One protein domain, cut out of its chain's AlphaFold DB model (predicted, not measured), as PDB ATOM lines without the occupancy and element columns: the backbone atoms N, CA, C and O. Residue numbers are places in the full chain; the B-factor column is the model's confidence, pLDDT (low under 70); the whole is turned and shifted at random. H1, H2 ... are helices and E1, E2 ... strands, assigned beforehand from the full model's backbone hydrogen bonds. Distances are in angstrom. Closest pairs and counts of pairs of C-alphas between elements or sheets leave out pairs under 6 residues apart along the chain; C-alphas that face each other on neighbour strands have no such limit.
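AT A GLANCE: This is residues 145 to 226 of the 548 residues of the protein "Transposase family protein" of Candidatus Sulfurimonas baltica (UniProt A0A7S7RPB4). A single sheet of five strands, strongly twisted and curled like part of a barrel, curls round one helix, H1, which comes nearest to the two edge strands, E1 and E5. From this body residues 190 to 196, in the link from E2 to E3, stick out at one end of the longest axis, and the link from E1 to E2 reaches toward the other end. The printed part has 82 residues, with one named helix followed by five named strands, H1 E1 E2 E3 E4 E5; the sheet has the order E1 - E2 - E3 - E4 - E5, all antiparallel. The class is mixed, helices and strands. The whole is compact by its radius of gyration of the C-alphas, 13.1 A, yet elongated in outline, spanning 42 by 25 by 20 A.

IN THESE COORDINATES: E2, the longest strand, holds residues 179 to 187 and is 25.2 A long from first to last C-alpha. E1, residues 163 to 169, is 19.4 A long. E3, residues 201 to 206, is 14.5 A long, and E4, residues 210 to 215, is 16.4 A long. E5, residues 220 to 224, is 13.4 A long and ends with C-alpha 224 at (44.368, -16.679, -13.593). H1, residues 145 to 156, is 16.3 A long and begins with C-alpha 145 at (43.284, -8.682, -6.290).

HOW THE PARTS SIT: The five strands form a meander, each the antiparallel neighbour of the one before, and each neighbour pair is a hairpin. E1 and E2 stand at 150 degrees, with N 164 and O 186 within hydrogen-bond range at 2.8 A. E2 and E3 stand at 143 degrees, with N 181 and O 204 at 2.8 A. E3 and E4 stand at 167 degrees, with N 205 and O 212 at 2.9 A. E4 and E5 stand at 161 degrees, with N 213 and O 221 at 2.8 A. E1 and E5 are apart. H1 is on one face of the sheet, giving two layers, a helix over a sheet. The closest C-alphas of H1 and E1 are those of Ile 150 and Phe 165, 7.0 A apart. Those of H1 and E5 are Phe 152 and Tyr 223, 7.5 A apart. In H1 every O i to N i+4 pair is within hydrogen-bond range.

THE WHOLE: The two C-alphas farthest apart, those of Phe 175 and Asp 190, are 42.9 A apart. The printed part has no cut. The link from E2 to E3, 13 residues, is long; those from E3 to E4 and E4 to E5 are tight. The mean pLDDT of the printed part is 77.9, and residues 170 to 178 and 188 to 199 are under 70.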
ATOM      1  N   GLU A 145      43.872  -8.055  -5.092       87.88
ATOM      2  CA  GLU A 145      43.284  -8.682  -6.290       87.88
ATOM      3  C   GLU A 145      42.536  -7.676  -7.182       87.88
ATOM      4  O   GLU A 145      42.652  -7.736  -8.406       87.88
ATOM      5  N   LYS A 146      41.844  -6.685  -6.594       89.25
ATOM      6  CA  LYS A 146      41.187  -5.601  -7.357       89.25
ATOM      7  C   LYS A 146      42.189  -4.788  -8.175       89.25
ATOM      8  O   LYS A 146      41.962  -4.518  -9.350       89.25
ATOM      9  N   SER A 147      43.306  -4.404  -7.564       88.88
ATOM     10  CA  SER A 147      44.354  -3.625  -8.230       88.88
ATOM     11  C   SER A 147      45.033  -4.438  -9.330       88.88
ATOM     12  O   SER A 147      45.298  -3.918 -10.413       88.88
ATOM     13  N   THR A 148      45.269  -5.727  -9.079       90.56
ATOM     14  CA  THR A 148      45.842  -6.644 -10.068       90.56
ATOM     15  C   THR A 148      44.918  -6.814 -11.272       90.56
ATOM     16  O   THR A 148      45.379  -6.705 -12.409       90.56
ATOM     17  N   LEU A 149      43.609  -6.967 -11.043       91.38
ATOM     18  CA  LEU A 149      42.615  -7.016 -12.113       91.38
ATOM     19  C   LEU A 149      42.560  -5.709 -12.917       91.38
ATOM     20  O   LEU A 149      42.529  -5.748 -14.145       91.38
ATOM     21  N   ILE A 150      42.586  -4.547 -12.256       91.19
ATOM     22  CA  ILE A 150      42.618  -3.244 -12.943       91.19
ATOM     23  C   ILE A 150      43.834  -3.155 -13.870       91.19
ATOM     24  O   ILE A 150      43.703  -2.764 -15.031       91.19
ATOM     25  N   ASN A 151      45.012  -3.547 -13.386       91.00
ATOM     26  CA  ASN A 151      46.232  -3.544 -14.191       91.00
ATOM     27  C   ASN A 151      46.135  -4.516 -15.374       91.00
ATOM     28  O   ASN A 151      46.565  -4.185 -16.480       91.00
ATOM     29  N   PHE A 152      45.535  -5.691 -15.163       92.88
ATOM     30  CA  PHE A 152      45.262  -6.654 -16.225       92.88
ATOM     31  C   PHE A 152      44.345  -6.065 -17.308       92.88
ATOM     32  O   PHE A 152      44.687  -6.137 -18.488       92.88
ATOM     33  N   ILE A 153      43.231  -5.434 -16.923       91.06
ATOM     34  CA  ILE A 153      42.281  -4.800 -17.850       91.06
ATOM     35  C   ILE A 153      42.987  -3.725 -18.684       91.06
ATOM     36  O   ILE A 153      42.922  -3.754 -19.911       91.06
ATOM     37  N   LYS A 154      43.729  -2.819 -18.037       90.12
ATOM     38  CA  LYS A 154      44.446  -1.727 -18.718       90.12
ATOM     39  C   LYS A 154      45.508  -2.217 -19.695       90.12
ATOM     40  O   LYS A 154      45.720  -1.600 -20.734       90.12
ATOM     41  N   LYS A 155      46.186  -3.314 -19.357       90.25
ATOM     42  CA  LYS A 155      47.236  -3.896 -20.195       90.25
ATOM     43  C   LYS A 155      46.669  -4.611 -21.421       90.25
ATOM     44  O   LYS A 155      47.261  -4.519 -22.491       90.25
ATOM     45  N   ASN A 156      45.568  -5.344 -21.260       88.44
ATOM     46  CA  ASN A 156      45.074  -6.269 -22.284       88.44
ATOM     47  C   ASN A 156      43.907  -5.715 -23.113       88.44
ATOM     48  O   ASN A 156      43.599  -6.276 -24.161       88.44
ATOM     49  N   ILE A 157      43.277  -4.619 -22.681       87.38
ATOM     50  CA  ILE A 157      42.168  -3.983 -23.394       87.38
ATOM     51  C   ILE A 157      42.594  -2.549 -23.758       87.38
ATOM     52  O   ILE A 157      42.527  -1.660 -22.910       87.38
ATOM     53  N   PRO A 158      43.052  -2.289 -25.001       82.69
ATOM     54  CA  PRO A 158      43.624  -0.992 -25.383       82.69
ATOM     55  C   PRO A 158      42.708   0.209 -25.118       82.69
ATOM     56  O   PRO A 158      43.178   1.249 -24.671       82.69
ATOM     57  N   SER A 159      41.391   0.051 -25.294       80.88
ATOM     58  CA  SER A 159      40.394   1.099 -25.022       80.88
ATOM     59  C   SER A 159      40.230   1.449 -23.535       80.88
ATOM     60  O   SER A 159      39.443   2.328 -23.193       80.88
ATOM     61  N   LYS A 160      40.943   0.762 -22.635       84.88
ATOM     62  CA  LYS A 160      40.774   0.857 -21.179       84.88
ATOM     63  C   LYS A 160      41.957   1.457 -20.432       84.88
ATOM     64  O   LYS A 160      41.875   1.590 -19.212       84.88
ATOM     65  N   GLN A 161      43.027   1.851 -21.122       83.31
ATOM     66  CA  GLN A 161      44.260   2.354 -20.497       83.31
ATOM     67  C   GLN A 161      44.009   3.542 -19.543       83.31
ATOM     68  O   GLN A 161      44.454   3.521 -18.387       83.31
ATOM     69  N   ASP A 162      43.188   4.504 -19.973       82.25
ATOM     70  CA  ASP A 162      42.895   5.742 -19.230       82.25
ATOM     71  C   ASP A 162      41.593   5.704 -18.414       82.25
ATOM     72  O   ASP A 162      41.151   6.709 -17.851       82.25
ATOM     73  N   VAL A 163      40.983   4.525 -18.295       82.25
ATOM     74  CA  VAL A 163      39.726   4.336 -17.567       82.25
ATOM     75  C   VAL A 163      40.008   4.031 -16.093       82.25
ATOM     76  O   VAL A 163      40.968   3.341 -15.735       82.25
ATOM     77  N   SER A 164      39.184   4.587 -15.211       84.56
ATOM     78  CA  SER A 164      39.139   4.240 -13.790       84.56
ATOM     79  C   SER A 164      37.983   3.278 -13.541       84.56
ATOM     80  O   SER A 164      36.915   3.446 -14.122       84.56
ATOM     81  N   PHE A 165      38.187   2.293 -12.670       87.50
ATOM     82  CA  PHE A 165      37.216   1.229 -12.418       87.50
ATOM     83  C   PHE A 165      36.804   1.211 -10.953       87.50
ATOM     84  O   PHE A 165      37.654   1.309 -10.065       87.50
ATOM     85  N   SER A 166      35.515   1.011 -10.704       86.19
ATOM     86  CA  SER A 166      35.003   0.540  -9.420       86.19
ATOM     87  C   SER A 166      34.144  -0.704  -9.627       86.19
ATOM     88  O   SER A 166      33.486  -0.847 -10.652       86.19
ATOM     89  N   PHE A 167      34.182  -1.609  -8.653       86.12
ATOM     90  CA  PHE A 167      33.495  -2.897  -8.703       86.12
ATOM     91  C   PHE A 167      32.434  -2.931  -7.613       86.12
ATOM     92  O   PHE A 167      32.770  -2.774  -6.436       86.12
ATOM     93  N   GLU A 168      31.189  -3.147  -8.013       84.00
ATOM     94  CA  GLU A 168      30.040  -3.289  -7.121       84.00
ATOM     95  C   GLU A 168      29.530  -4.721  -7.206       84.00
ATOM     96  O   GLU A 168      29.390  -5.271  -8.295       84.00
ATOM     97  N   GLU A 169      29.317  -5.351  -6.057       78.38
ATOM     98  CA  GLU A 169      28.832  -6.726  -6.004       78.38
ATOM     99  C   GLU A 169      27.387  -6.774  -6.510       78.38
ATOM    100  O   GLU A 169      26.518  -6.049  -6.024       78.38
ATOM    101  N   ALA A 170      27.144  -7.594  -7.530       68.69
ATOM    102  CA  ALA A 170      25.799  -7.868  -8.004       68.69
ATOM    103  C   ALA A 170      25.183  -8.932  -7.086       68.69
ATOM    104  O   ALA A 170      25.861  -9.910  -6.774       68.69
ATOM    105  N   TYR A 171      23.922  -8.763  -6.666       55.03
ATOM    106  CA  TYR A 171      23.204  -9.780  -5.887       55.03
ATOM    107  C   TYR A 171      23.342 -11.147  -6.574       55.03
ATOM    108  O   TYR A 171      22.838 -11.340  -7.682       55.03
ATOM    109  N   SER A 172      24.060 -12.075  -5.938       49.59
ATOM    110  CA  SER A 172      24.182 -13.441  -6.425       49.59
ATOM    111  C   SER A 172      22.932 -14.205  -6.004       49.59
ATOM    112  O   SER A 172      22.735 -14.540  -4.837       49.59
ATOM    113  N   GLU A 173      22.042 -14.472  -6.958       40.16
ATOM    114  CA  GLU A 173      21.087 -15.555  -6.764       40.16
ATOM    115  C   GLU A 173      21.885 -16.857  -6.609       40.16
ATOM    116  O   GLU A 173      22.858 -17.118  -7.318       40.16
ATOM    117  N   SER A 174      21.504 -17.634  -5.603       43.75
ATOM    118  CA  SER A 174      22.259 -18.662  -4.883       43.75
ATOM    119  C   SER A 174      22.627 -19.938  -5.665       43.75
ATOM    120  O   SER A 174      22.639 -21.024  -5.090       43.75
ATOM    121  N   PHE A 175      22.962 -19.836  -6.954       41.47
ATOM    122  CA  PHE A 175      23.278 -20.991  -7.806       41.47
ATOM    123  C   PHE A 175      24.488 -20.822  -8.744       41.47
ATOM    124  O   PHE A 175      24.724 -21.710  -9.561       41.47
ATOM    125  N   SER A 176      25.284 -19.749  -8.647       51.88
ATOM    126  CA  SER A 176      26.516 -19.618  -9.445       51.88
ATOM    127  C   SER A 176      27.776 -20.029  -8.674       51.88
ATOM    128  O   SER A 176      28.052 -19.526  -7.586       51.88
ATOM    129  N   ASP A 177      28.617 -20.862  -9.296       65.69
ATOM    130  CA  ASP A 177      30.001 -21.157  -8.869       65.69
ATOM    131  C   ASP A 177      30.957 -19.951  -9.081       65.69
ATOM    132  O   ASP A 177      32.168 -20.123  -9.249       65.69
ATOM    133  N   SER A 178      30.414 -18.727  -9.114       69.19
ATOM    134  CA  SER A 178      31.088 -17.468  -9.454       69.19
ATOM    135  C   SER A 178      30.500 -16.274  -8.678       69.19
ATOM    136  O   SER A 178      29.283 -16.190  -8.499       69.19
ATOM    137  N   TYR A 179      31.346 -15.347  -8.202       76.81
ATOM    138  CA  TYR A 179      30.917 -14.017  -7.736       76.81
ATOM    139  C   TYR A 179      30.829 -13.082  -8.927       76.81
ATOM    140  O   TYR A 179      31.795 -12.993  -9.681       76.81
ATOM    141  N   MET A 180      29.734 -12.339  -9.060       83.00
ATOM    142  CA  MET A 180      29.559 -11.371 -10.137       83.00
ATOM    143  C   MET A 180      29.664  -9.935  -9.613       83.00
ATOM    144  O   MET A 180      29.069  -9.581  -8.599       83.00
ATOM    145  N   PHE A 181      30.399  -9.097 -10.339       86.62
ATOM    146  CA  PHE A 181      30.557  -7.676 -10.053       86.62
ATOM    147  C   PHE A 181      30.144  -6.844 -11.260       86.62
ATOM    148  O   PHE A 181      30.649  -7.061 -12.365       86.62
ATOM    149  N   PHE A 182      29.299  -5.844 -11.035       86.38
ATOM    150  CA  PHE A 182      29.120  -4.760 -11.989       86.38
ATOM    151  C   PHE A 182      30.360  -3.869 -11.989       86.38
ATOM    152  O   PHE A 182      30.956  -3.595 -10.941       86.38
ATOM    153  N   VAL A 183      30.767  -3.435 -13.183       86.44
ATOM    154  CA  VAL A 183      31.947  -2.590 -13.363       86.44
ATOM    155  C   VAL A 183      31.513  -1.188 -13.743       86.44
ATOM    156  O   VAL A 183      30.991  -0.946 -14.825       86.44
ATOM    157  N   ASN A 184      31.786  -0.251 -12.847       84.62
ATOM    158  CA  ASN A 184      31.563   1.164 -13.073       84.62
ATOM    159  C   ASN A 184      32.841   1.780 -13.647       84.62
ATOM    160  O   ASN A 184      33.868   1.887 -12.972       84.62
ATOM    161  N   GLU A 185      32.767   2.174 -14.913       84.88
ATOM    162  CA  GLU A 185      33.855   2.819 -15.636       84.88
ATOM    163  C   GLU A 185      33.734   4.341 -15.550       84.88
ATOM    164  O   GLU A 185      32.703   4.922 -15.888       84.88
ATOM    165  N   ARG A 186      34.808   5.010 -15.127       79.31
ATOM    166  CA  ARG A 186      34.923   6.469 -15.163       79.31
ATOM    167  C   ARG A 186      36.096   6.867 -16.038       79.31
ATOM    168  O   ARG A 186      37.249   6.570 -15.718       79.31
ATOM    169  N   ILE A 187      35.804   7.570 -17.120       70.38
ATOM    170  CA  ILE A 187      36.820   8.204 -17.957       70.38
ATOM    171  C   ILE A 187      37.176   9.541 -17.300       70.38
ATOM    172  O   ILE A 187      36.288  10.307 -16.925       70.38
ATOM    173  N   LYS A 188      38.469   9.832 -17.136       59.81
ATOM    174  CA  LYS A 188      38.909  11.198 -16.822       59.81
ATOM    175  C   LYS A 188      38.664  12.048 -18.073       59.81
ATOM    176  O   LYS A 188      39.443  11.938 -19.010       59.81
ATOM    177  N   LEU A 189      37.588  12.832 -18.129       54.19
ATOM    178  CA  LEU A 189      37.319  13.698 -19.280       54.19
ATOM    179  C   LEU A 189      37.530  15.175 -18.954       54.19
ATOM    180  O   LEU A 189      36.795  15.736 -18.149       54.19
ATOM    181  N   ASP A 190      38.472  15.774 -19.686       44.62
ATOM    182  CA  ASP A 190      38.389  17.155 -20.186       44.62
ATOM    183  C   ASP A 190      37.938  17.197 -21.669       44.62
ATOM    184  O   ASP A 190      37.872  18.265 -22.272       44.62
ATOM    185  N   THR A 191      37.591  16.064 -22.298       46.84
ATOM    186  CA  THR A 191      37.202  16.025 -23.722       46.84
ATOM    187  C   THR A 191      35.957  15.178 -23.984       46.84
ATOM    188  O   THR A 191      35.969  13.958 -23.939       46.84
ATOM    189  N   TYR A 192      34.857  15.853 -24.301       43.59
ATOM    190  CA  TYR A 192      33.584  15.273 -24.733       43.59
ATOM    191  C   TYR A 192      33.792  14.201 -25.830       43.59
ATOM    192  O   TYR A 192      34.168  14.535 -26.952       43.59
ATOM    193  N   TYR A 193      33.554  12.925 -25.515       48.84
ATOM    194  CA  TYR A 193      33.471  11.836 -26.492       48.84
ATOM    195  C   TYR A 193      32.101  11.170 -26.372       48.84
ATOM    196  O   TYR A 193      31.624  10.920 -25.264       48.84
ATOM    197  N   GLU A 194      31.478  10.904 -27.519       47.88
ATOM    198  CA  GLU A 194      30.241  10.129 -27.627       47.88
ATOM    199  C   GLU A 194      30.417   8.761 -26.952       47.88
ATOM    200  O   GLU A 194      31.443   8.094 -27.124       47.88
ATOM    201  N   GLU A 195      29.431   8.358 -26.146       51.41
ATOM    202  CA  GLU A 195      29.434   7.088 -25.423       51.41
ATOM    203  C   GLU A 195      29.442   5.911 -26.402       51.41
ATOM    204  O   GLU A 195      28.399   5.415 -26.822       51.41
ATOM    205  N   ASN A 196      30.630   5.424 -26.746       53.81
ATOM    206  CA  ASN A 196      30.767   4.224 -27.557       53.81
ATOM    207  C   ASN A 196      30.516   2.992 -26.663       53.81
ATOM    208  O   ASN A 196      31.435   2.415 -26.073       53.81
ATOM    209  N   THR A 197      29.237   2.646 -26.482       55.38
ATOM    210  CA  THR A 197      28.739   1.583 -25.588       55.38
ATOM    211  C   THR A 197      29.280   0.195 -25.933       55.38
ATOM    212  O   THR A 197      29.377  -0.656 -25.053       55.38
ATOM    213  N   GLU A 198      29.718  -0.011 -27.176       55.66
ATOM    214  CA  GLU A 198      30.234  -1.283 -27.695       55.66
ATOM    215  C   GLU A 198      31.529  -1.752 -27.002       55.66
ATOM    216  O   GLU A 198      31.865  -2.935 -27.018       55.66
ATOM    217  N   TYR A 199      32.244  -0.855 -26.318       67.19
ATOM    218  CA  TYR A 199      33.492  -1.191 -25.631       67.19
ATOM    219  C   TYR A 199      33.390  -1.181 -24.105       67.19
ATOM    220  O   TYR A 199      34.433  -1.268 -23.462       67.19
ATOM    221  N   LYS A 200      32.203  -1.061 -23.490       82.88
ATOM    222  CA  LYS A 200      32.052  -1.093 -22.019       82.88
ATOM    223  C   LYS A 200      32.229  -2.516 -21.463       82.88
ATOM    224  O   LYS A 200      31.869  -3.499 -22.113       82.88
ATOM    225  N   ILE A 201      32.805  -2.631 -20.267       87.38
ATOM    226  CA  ILE A 201      32.777  -3.869 -19.484       87.38
ATOM    227  C   ILE A 201      31.372  -4.017 -18.902       87.38
ATOM    228  O   ILE A 201      30.887  -3.133 -18.203       87.38
ATOM    229  N   LYS A 202      30.743  -5.154 -19.182       83.75
ATOM    230  CA  LYS A 202      29.401  -5.495 -18.722       83.75
ATOM    231  C   LYS A 202      29.416  -5.949 -17.262       83.75
ATOM    232  O   LYS A 202      28.700  -5.413 -16.423       83.75
ATOM    233  N   PHE A 203      30.257  -6.934 -16.950       88.12
ATOM    234  CA  PHE A 203      30.487  -7.428 -15.592       88.12
ATOM    235  C   PHE A 203      31.792  -8.224 -15.516       88.12
ATOM    236  O   PHE A 203      32.399  -8.586 -16.527       88.12
ATOM    237  N   VAL A 204      32.214  -8.516 -14.291       89.44
ATOM    238  CA  VAL A 204      33.321  -9.424 -13.992       89.44
ATOM    239  C   VAL A 204      32.802 -10.581 -13.163       89.44
ATOM    240  O   VAL A 204      32.052 -10.356 -12.217       89.44
ATOM    241  N   THR A 205      33.226 -11.803 -13.481       88.19
ATOM    242  CA  THR A 205      33.024 -12.955 -12.600       88.19
ATOM    243  C   THR A 205      34.327 -13.397 -11.954       88.19
ATOM    244  O   THR A 205      35.388 -13.345 -12.576       88.19
ATOM    245  N   ILE A 206      34.251 -13.844 -10.706       85.25
ATOM    246  CA  ILE A 206      35.362 -14.446  -9.975       85.25
ATOM    247  C   ILE A 206      34.976 -15.867  -9.608       85.25
ATOM    248  O   ILE A 206      34.044 -16.068  -8.838       85.25
ATOM    249  N   ASP A 207      35.761 -16.818 -10.086       82.25
ATOM    250  CA  ASP A 207      35.694 -18.226  -9.728       82.25
ATOM    251  C   ASP A 207      36.846 -18.558  -8.757       82.25
ATOM    252  O   ASP A 207      37.641 -17.698  -8.350       82.25
ATOM    253  N   LYS A 208      36.978 -19.837  -8.390       80.69
ATOM    254  CA  LYS A 208      38.050 -20.295  -7.495       80.69
ATOM    255  C   LYS A 208      39.450 -19.973  -8.035       80.69
ATOM    256  O   LYS A 208      40.267 -19.457  -7.290       80.69
ATOM    257  N   TYR A 209      39.706 -20.224  -9.319       85.38
ATOM    258  CA  TYR A 209      41.042 -20.095  -9.927       85.38
ATOM    259  C   TYR A 209      41.095 -19.127 -11.111       85.38
ATOM    260  O   TYR A 209      42.098 -19.057 -11.813       85.38
ATOM    261  N   LYS A 210      40.015 -18.383 -11.362       88.56
ATOM    262  CA  LYS A 210      39.885 -17.575 -12.574       88.56
ATOM    263  C   LYS A 210      39.039 -16.341 -12.320       88.56
ATOM    264  O   LYS A 210      38.052 -16.404 -11.598       88.56
ATOM    265  N   VAL A 211      39.392 -15.244 -12.968       90.25
ATOM    266  CA  VAL A 211      38.554 -14.057 -13.115       90.25
ATOM    267  C   VAL A 211      38.231 -13.891 -14.594       90.25
ATOM    268  O   VAL A 211      39.126 -13.983 -15.437       90.25
ATOM    269  N   SER A 212      36.962 -13.655 -14.915       91.19
ATOM    270  CA  SER A 212      36.497 -13.448 -16.289       91.19
ATOM    271  C   SER A 212      35.926 -12.041 -16.430       91.19
ATOM    272  O   SER A 212      35.075 -11.634 -15.645       91.19
ATOM    273  N   VAL A 213      36.387 -11.290 -17.427       91.94
ATOM    274  CA  VAL A 213      35.931  -9.930 -17.740       91.94
ATOM    275  C   VAL A 213      35.070  -9.992 -18.995       91.94
ATOM    276  O   VAL A 213      35.576 -10.354 -20.057       91.94
ATOM    277  N   PHE A 214      33.792  -9.641 -18.878       90.62
ATOM    278  CA  PHE A 214      32.825  -9.701 -19.974       90.62
ATOM    279  C   PHE A 214      32.593  -8.310 -20.555       90.62
ATOM    280  O   PHE A 214      32.231  -7.386 -19.829       90.62
ATOM    281  N   MET A 215      32.777  -8.162 -21.863       88.81
ATOM    282  CA  MET A 215      32.527  -6.921 -22.602       88.81
ATOM    283  C   MET A 215      31.109  -6.905 -23.192       88.81
ATOM    284  O   MET A 215      30.558  -7.959 -23.508       88.81
ATOM    285  N   GLU A 216      30.537  -5.720 -23.417       83.94
ATOM    286  CA  GLU A 216      29.221  -5.569 -24.069       83.94
ATOM    287  C   GLU A 216      29.205  -6.079 -25.522       83.94
ATOM    288  O   GLU A 216      28.207  -6.637 -25.969       83.94
ATOM    289  N   ASN A 217      30.330  -5.993 -26.241       81.94
ATOM    290  CA  ASN A 217      30.484  -6.579 -27.581       81.94
ATOM    291  C   ASN A 217      30.664  -8.110 -27.599       81.94
ATOM    292  O   ASN A 217      30.936  -8.685 -28.651       81.94
ATOM    293  N   GLY A 218      30.554  -8.779 -26.447       83.88
ATOM    294  CA  GLY A 218      30.635 -10.236 -26.329       83.88
ATOM    295  C   GLY A 218      32.048 -10.806 -26.171       83.88
ATOM    296  O   GLY A 218      32.184 -12.008 -25.949       83.88
ATOM    297  N   ASN A 219      33.101  -9.983 -26.230       87.94
ATOM    298  CA  ASN A 219      34.461 -10.446 -25.943       87.94
ATOM    299  C   ASN A 219      34.636 -10.782 -24.454       87.94
ATOM    300  O   ASN A 219      34.118 -10.080 -23.582       87.94
ATOM    301  N   ILE A 220      35.411 -11.831 -24.160       90.62
ATOM    302  CA  ILE A 220      35.693 -12.283 -22.792       90.62
ATOM    303  C   ILE A 220      37.204 -12.384 -22.593       90.62
ATOM    304  O   ILE A 220      37.895 -13.028 -23.381       90.62
ATOM    305  N   PHE A 221      37.711 -11.772 -21.523       91.56
ATOM    306  CA  PHE A 221      39.120 -11.840 -21.133       91.56
ATOM    307  C   PHE A 221      39.274 -12.623 -19.830       91.56
ATOM    308  O   PHE A 221      38.480 -12.448 -18.908       91.56
ATOM    309  N   PHE A 222      40.313 -13.455 -19.736       91.56
ATOM    310  CA  PHE A 222      40.554 -14.319 -18.580       91.56
ATOM    311  C   PHE A 222      41.846 -13.951 -17.858       91.56
ATOM    312  O   PHE A 222      42.866 -13.676 -18.488       91.56
ATOM    313  N   TYR A 223      41.789 -13.988 -16.531       86.25
ATOM    314  CA  TYR A 223      42.913 -13.777 -15.629       86.25
ATOM    315  C   TYR A 223      42.984 -14.938 -14.633       86.25
ATOM    316  O   TYR A 223      42.000 -15.229 -13.951       86.25
ATOM    317  N   ASP A 224      44.139 -15.599 -14.553       89.44
ATOM    318  CA  ASP A 224      44.368 -16.679 -13.593       89.44
ATOM    319  C   ASP A 224      44.468 -16.109 -12.178       89.44
ATOM    320  O   ASP A 224      45.243 -15.189 -11.904       89.44
ATOM    321  N   ARG A 225      43.664 -16.663 -11.273       88.50
ATOM    322  CA  ARG A 225      43.550 -16.193  -9.894       88.50
ATOM    323  C   ARG A 225      44.458 -16.998  -8.969       88.50
ATOM    324  O   ARG A 225      44.364 -18.223  -8.923       88.50
ATOM    325  N   ASP A 226      45.239 -16.302  -8.149       88.69
ATOM    326  CA  ASP A 226      45.955 -16.902  -7.019       88.69
ATOM    327  C   ASP A 226      45.003 -17.093  -5.825       88.69
ATOM    328  O   ASP A 226      44.814 -16.214  -4.978       88.69
TER     329      ASP A 226